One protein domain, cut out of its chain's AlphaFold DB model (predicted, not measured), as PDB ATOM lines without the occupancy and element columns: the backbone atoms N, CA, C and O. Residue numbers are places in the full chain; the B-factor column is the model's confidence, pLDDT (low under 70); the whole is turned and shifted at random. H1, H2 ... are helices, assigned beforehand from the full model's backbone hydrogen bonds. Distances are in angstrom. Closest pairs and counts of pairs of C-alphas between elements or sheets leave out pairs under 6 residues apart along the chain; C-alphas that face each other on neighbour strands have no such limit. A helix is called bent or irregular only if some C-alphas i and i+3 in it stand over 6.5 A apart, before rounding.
ATOM      1  N   GLN A   2     -31.593 -27.295 -32.133       83.88
ATOM      2  CA  GLN A   2     -30.364 -27.980 -31.697       83.88
ATOM      3  C   GLN A   2     -30.553 -29.473 -31.372       83.88
ATOM      4  O   GLN A   2     -29.714 -30.288 -31.737       83.88
ATOM      5  N   SER A   3     -31.688 -29.861 -30.775       88.50
ATOM      6  CA  SER A   3     -31.978 -31.270 -30.461       88.50
ATOM      7  C   SER A   3     -32.082 -32.156 -31.707       88.50
ATOM      8  O   SER A   3     -31.552 -33.259 -31.711       88.50
ATOM      9  N   TYR A   4     -32.703 -31.654 -32.783       88.88
ATOM     10  CA  TYR A   4     -32.788 -32.369 -34.061       88.88
ATOM     11  C   TYR A   4     -31.404 -32.528 -34.702       88.88
ATOM     12  O   TYR A   4     -31.065 -33.610 -35.164       88.88
ATOM     13  N   ILE A   5     -30.581 -31.473 -34.682       90.56
ATOM     14  CA  ILE A   5     -29.215 -31.510 -35.229       90.56
ATOM     15  C   ILE A   5     -28.352 -32.513 -34.455       90.56
ATOM     16  O   ILE A   5     -27.642 -33.309 -35.061       90.56
ATOM     17  N   LYS A   6     -28.444 -32.520 -33.120       94.44
ATOM     18  CA  LYS A   6     -27.726 -33.479 -32.270       94.44
ATOM     19  C   LYS A   6     -28.147 -34.923 -32.564       94.44
ATOM     20  O   LYS A   6     -27.278 -35.781 -32.685       94.44
ATOM     21  N   LEU A   7     -29.450 -35.176 -32.712       92.50
ATOM     22  CA  LEU A   7     -29.986 -36.493 -33.061       92.50
ATOM     23  C   LEU A   7     -29.539 -36.945 -34.460       92.50
ATOM     24  O   LEU A   7     -29.087 -38.073 -34.611       92.50
ATOM     25  N   ASP A   8     -29.621 -36.072 -35.469       91.81
ATOM     26  CA  ASP A   8     -29.205 -36.396 -36.842       91.81
ATOM     27  C   ASP A   8     -27.697 -36.654 -36.941       91.81
ATOM     28  O   ASP A   8     -27.275 -37.581 -37.629       91.81
ATOM     29  N   ASN A   9     -26.881 -35.890 -36.208       92.62
ATOM     30  CA  ASN A   9     -25.441 -36.129 -36.133       92.62
ATOM     31  C   ASN A   9     -25.119 -37.459 -35.440       92.62
ATOM     32  O   ASN A   9     -24.281 -38.201 -35.940       92.62
ATOM     33  N   TYR A  10     -25.809 -37.792 -34.346       91.81
ATOM     34  CA  TYR A  10     -25.653 -39.088 -33.677       91.81
ATOM     35  C   TYR A  10     -26.078 -40.260 -34.575       91.81
ATOM     36  O   TYR A  10     -25.389 -41.273 -34.658       91.81
ATOM     37  N   TYR A  11     -27.184 -40.111 -35.304       90.50
ATOM     38  CA  TYR A  11     -27.609 -41.108 -36.283       90.50
ATOM     39  C   TYR A  11     -26.554 -41.299 -37.384       90.50
ATOM     40  O   TYR A  11     -26.283 -42.427 -37.781       90.50
ATOM     41  N   LYS A  12     -25.926 -40.214 -37.861       89.12
ATOM     42  CA  LYS A  12     -24.856 -40.279 -38.871       89.12
ATOM     43  C   LYS A  12     -23.619 -41.012 -38.370       89.12
ATOM     44  O   LYS A  12     -23.095 -41.831 -39.117       89.12
ATOM     45  N   THR A  13     -23.179 -40.749 -37.138       88.50
ATOM     46  CA  THR A  13     -22.052 -41.486 -36.540       88.50
ATOM     47  C   THR A  13     -22.396 -42.963 -36.393       88.50
ATOM     48  O   THR A  13     -21.627 -43.810 -36.826       88.50
ATOM     49  N   LEU A  14     -23.607 -43.272 -35.916       85.94
ATOM     50  CA  LEU A  14     -24.095 -44.647 -35.798       85.94
ATOM     51  C   LEU A  14     -24.140 -45.370 -37.156       85.94
ATOM     52  O   LEU A  14     -23.780 -46.537 -37.244       85.94
ATOM     53  N   SER A  15     -24.548 -44.673 -38.221       80.62
ATOM     54  CA  SER A  15     -24.600 -45.228 -39.579       80.62
ATOM     55  C   SER A  15     -23.257 -45.306 -40.303       80.62
ATOM     56  O   SER A  15     -23.183 -45.953 -41.340       80.62
ATOM     57  N   ALA A  16     -22.237 -44.603 -39.808       77.19
ATOM     58  CA  ALA A  16     -20.900 -44.577 -40.395       77.19
ATOM     59  C   ALA A  16     -19.968 -45.609 -39.744       77.19
ATOM     60  O   ALA A  16     -19.117 -46.168 -40.429       77.19
ATOM     61  N   ASP A  17     -20.149 -45.871 -38.445       71.38
ATOM     62  CA  ASP A  17     -19.412 -46.911 -37.714       71.38
ATOM     63  C   ASP A  17     -19.892 -48.325 -38.080       71.38
ATOM     64  O   ASP A  17     -19.152 -49.302 -37.964       71.38
ATOM     65  N   ALA A  18     -21.136 -48.437 -38.537       63.78
ATOM     66  CA  ALA A  18     -21.737 -49.674 -38.994       63.78
ATOM     67  C   ALA A  18     -21.533 -49.788 -40.523       63.78
ATOM     68  O   ALA A  18     -21.718 -48.813 -41.243       63.78
ATOM     69  N   ILE A  19     -21.130 -50.961 -41.032       58.66
ATOM     70  CA  ILE A  19     -20.650 -51.234 -42.418       58.66
ATOM     71  C   ILE A  19     -21.664 -50.854 -43.534       58.66
ATOM     72  O   ILE A  19     -21.378 -50.927 -44.726       58.66
ATOM     73  N   GLY A  20     -22.848 -50.386 -43.159       60.56
ATOM     74  CA  GLY A  20     -23.851 -49.769 -44.009       60.56
ATOM     75  C   GLY A  20     -25.140 -49.562 -43.219       60.56
ATOM     76  O   GLY A  20     -25.268 -50.001 -42.072       60.56
ATOM     77  N   VAL A  21     -26.141 -48.947 -43.851       63.81
ATOM     78  CA  VAL A  21     -27.486 -48.774 -43.262       63.81
ATOM     79  C   VAL A  21     -28.123 -50.127 -42.892       63.81
ATOM     80  O   VAL A  21     -28.924 -50.187 -41.965       63.81
ATOM     81  N   ASP A  22     -27.688 -51.213 -43.538       64.50
ATOM     82  CA  ASP A  22     -28.142 -52.596 -43.317       64.50
ATOM     83  C   ASP A  22     -27.765 -53.175 -41.945       64.50
ATOM     84  O   ASP A  22     -28.307 -54.194 -41.527       64.50
ATOM     85  N   SER A  23     -26.837 -52.534 -41.230       73.19
ATOM     86  CA  SER A  23     -26.396 -52.969 -39.896       73.19
ATOM     87  C   SER A  23     -27.080 -52.223 -38.744       73.19
ATOM     88  O   SER A  23     -26.811 -52.505 -37.576       73.19
ATOM     89  N   ILE A  24     -27.996 -51.300 -39.054       84.25
ATOM     90  CA  ILE A  24     -28.806 -50.574 -38.071       84.25
ATOM     91  C   ILE A  24     -30.168 -51.263 -37.948       84.25
ATOM     92  O   ILE A  24     -30.772 -51.652 -38.945       84.25
ATOM     93  N   CYS A  25     -30.690 -51.377 -36.726       87.94
ATOM     94  CA  CYS A  25     -32.036 -51.896 -36.502       87.94
ATOM     95  C   CYS A  25     -33.080 -51.077 -37.277       87.94
ATOM     96  O   CYS A  25     -33.100 -49.846 -37.191       87.94
ATOM     97  N   MET A  26     -33.986 -51.772 -37.968       89.50
ATOM     98  CA  MET A  26     -35.022 -51.149 -38.795       89.50
ATOM     99  C   MET A  26     -35.871 -50.134 -38.013       89.50
ATOM    100  O   MET A  26     -36.120 -49.040 -38.506       89.50
ATOM    101  N   ASP A  27     -36.196 -50.418 -36.749       92.06
ATOM    102  CA  ASP A  27     -36.967 -49.512 -35.884       92.06
ATOM    103  C   ASP A  27     -36.305 -48.134 -35.705       92.06
ATOM    104  O   ASP A  27     -36.981 -47.102 -35.629       92.06
ATOM    105  N   ILE A  28     -34.969 -48.096 -35.649       91.38
ATOM    106  CA  ILE A  28     -34.196 -46.852 -35.529       91.38
ATOM    107  C   ILE A  28     -34.254 -46.084 -36.853       91.38
ATOM    108  O   ILE A  28     -34.437 -44.863 -36.853       91.38
ATOM    109  N   VAL A  29     -34.137 -46.792 -37.979       91.00
ATOM    110  CA  VAL A  29     -34.249 -46.216 -39.327       91.00
ATOM    111  C   VAL A  29     -35.644 -45.618 -39.536       91.00
ATOM    112  O   VAL A  29     -35.759 -44.463 -39.955       91.00
ATOM    113  N   ASP A  30     -36.695 -46.345 -39.166       94.00
ATOM    114  CA  ASP A  30     -38.087 -45.906 -39.292       94.00
ATOM    115  C   ASP A  30     -38.413 -44.722 -38.382       94.00
ATOM    116  O   ASP A  30     -39.022 -43.733 -38.817       94.00
ATOM    117  N   SER A  31     -37.936 -44.755 -37.137       93.94
ATOM    118  CA  SER A  31     -38.075 -43.634 -36.202       93.94
ATOM    119  C   SER A  31     -37.369 -42.377 -36.722       93.94
ATOM    120  O   SER A  31     -37.913 -41.265 -36.652       93.94
ATOM    121  N   MET A  32     -36.178 -42.531 -37.310       92.69
ATOM    122  CA  MET A  32     -35.433 -41.411 -37.885       92.69
ATOM    123  C   MET A  32     -36.094 -40.877 -39.164       92.69
ATOM    124  O   MET A  32     -36.190 -39.659 -39.344       92.69
ATOM    125  N   ASN A  33     -36.611 -41.752 -40.029       92.62
ATOM    126  CA  ASN A  33     -37.358 -41.364 -41.228       92.62
ATOM    127  C   ASN A  33     -38.637 -40.595 -40.875       92.62
ATOM    128  O   ASN A  33     -38.912 -39.545 -41.467       92.62
ATOM    129  N   THR A  34     -39.369 -41.048 -39.857       94.19
ATOM    130  CA  THR A  34     -40.550 -40.350 -39.332       94.19
ATOM    131  C   THR A  34     -40.176 -38.968 -38.797       94.19
ATOM    132  O   THR A  34     -40.780 -37.963 -39.181       94.19
ATOM    133  N   THR A  35     -39.111 -38.884 -37.996       93.25
ATOM    134  CA  THR A  35     -38.607 -37.617 -37.443       93.25
ATOM    135  C   THR A  35     -38.199 -36.634 -38.547       93.25
ATOM    136  O   THR A  35     -38.577 -35.461 -38.505       93.25
ATOM    137  N   ARG A  36     -37.487 -37.101 -39.583       91.31
ATOM    138  CA  ARG A  36     -37.112 -36.293 -40.760       91.31
ATOM    139  C   ARG A  36     -38.330 -35.820 -41.549       91.31
ATOM    140  O   ARG A  36     -38.351 -34.674 -42.009       91.31
ATOM    141  N   SER A  37     -39.347 -36.668 -41.699       90.50
ATOM    142  CA  SER A  37     -40.600 -36.320 -42.376       90.50
ATOM    143  C   SER A  37     -41.346 -35.210 -41.631       90.50
ATOM    144  O   SER A  37     -41.661 -34.183 -42.231       90.50
ATOM    145  N   ILE A  38     -41.533 -35.346 -40.314       91.00
ATOM    146  CA  ILE A  38     -42.194 -34.328 -39.479       91.00
ATOM    147  C   ILE A  38     -41.402 -33.014 -39.505       91.00
ATOM    148  O   ILE A  38     -41.972 -31.938 -39.698       91.00
ATOM    149  N   TRP A  39     -40.076 -33.089 -39.378       88.56
ATOM    150  CA  TRP A  39     -39.202 -31.917 -39.389       88.56
ATOM    151  C   TRP A  39     -39.249 -31.147 -40.717       88.56
ATOM    152  O   TRP A  39     -39.312 -29.913 -40.733       88.56
ATOM    153  N   SER A  40     -39.218 -31.868 -41.840       85.00
ATOM    154  CA  SER A  40     -39.187 -31.266 -43.176       85.00
ATOM    155  C   SER A  40     -40.566 -30.838 -43.675       85.00
ATOM    156  O   SER A  40     -40.701 -29.695 -44.106       85.00
ATOM    157  N   LYS A  41     -41.576 -31.714 -43.609       83.62
ATOM    158  CA  LYS A  41     -42.897 -31.506 -44.223       83.62
ATOM    159  C   LYS A  41     -43.890 -30.827 -43.286       83.62
ATOM    160  O   LYS A  41     -44.559 -29.885 -43.692       83.62
ATOM    161  N   THR A  42     -43.990 -31.289 -42.040       85.06
ATOM    162  CA  THR A  42     -45.012 -30.804 -41.097       85.06
ATOM    163  C   THR A  42     -44.595 -29.480 -40.467       85.06
ATOM    164  O   THR A  42     -45.364 -28.525 -40.453       85.06
ATOM    165  N   LEU A  43     -43.351 -29.396 -39.992       84.94
ATOM    166  CA  LEU A  43     -42.829 -28.210 -39.313       84.94
ATOM    167  C   LEU A  43     -42.144 -27.215 -40.263       84.94
ATOM    168  O   LEU A  43     -41.737 -26.144 -39.817       84.94
ATOM    169  N   ASN A  44     -41.981 -27.555 -41.553       78.62
ATOM    170  CA  ASN A  44     -41.306 -26.728 -42.568       78.62
ATOM    171  C   ASN A  44     -39.960 -26.142 -42.090       78.62
ATOM    172  O   ASN A  44     -39.557 -25.038 -42.472       78.62
ATOM    173  N   CYS A  45     -39.241 -26.878 -41.237       79.75
ATOM    174  CA  CYS A  45     -38.003 -26.398 -40.621       79.75
ATOM    175  C   CYS A  45     -36.793 -26.512 -41.563       79.75
ATOM    176  O   CYS A  45     -35.732 -25.952 -41.288       79.75
ATOM    177  N   CYS A  46     -36.943 -27.177 -42.712       72.19
ATOM    178  CA  CYS A  46     -35.913 -27.285 -43.746       72.19
ATOM    179  C   CYS A  46     -35.892 -26.038 -44.657       72.19
ATOM    180  O   CYS A  46     -36.109 -26.121 -45.864       72.19
ATOM    181  N   LYS A  47     -35.655 -24.851 -44.079       62.88
ATOM    182  CA  LYS A  47     -35.628 -23.580 -44.832       62.88
ATOM    183  C   LYS A  47     -34.354 -23.393 -45.666       62.88
ATOM    184  O   LYS A  47     -34.410 -22.774 -46.721       62.88
TER     185      LYS A  47
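What this domain is: This is residues 2 to 47 of the 104 residues of the protein "SFRICE_030760" of Spodoptera frugiperda (UniProt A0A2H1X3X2). Two helices of nearly equal length, H1 and H2, lie side by side with a gap between them, joined at one end by a looping link, as the arms of a U. Beyond H2 the last residues, 43 to 47, fold back toward the side of H1. The printed part has 46 residues with two named helices, H1 then H2, and no named strand: all helix. It is only just loose, close to compact, with a radius of gyration of the C-alphas of 11.4 A, and elongated, spanning 32 by 19 by 14 A.

Where its parts are: Find C-alpha 2 at (-30.364, -27.980, -31.697); from there H1, residues 2 to 17, runs 22.7 A. Look next at C-alpha 26, where H2, residues 26 to 42, begins; it runs 22.8 A to C-alpha 42 at (-45.012, -30.804, -41.097). H2 is neither bent nor irregular, but only just: C-alphas 39 and 42 are 6.2 A apart.

How they stand to each other: Compare Tyr 11 with Met 32: their C-alphas, the closest of H1 and H2, are 8.0 A apart, and the helices are close but not clearly touching. They run opposite ways at a steep tilt of 36 degrees, only just past shallow. In both, every O i to N i+4 pair is within hydrogen-bond range.

The domain as a whole: The C-alphas farthest apart, of Ile 19 and Leu 43, are 32.1 A apart. The printed part has no cut, and its link is short, with 8 residues. Confidence is under 70 at residues 18 to 22 and 47.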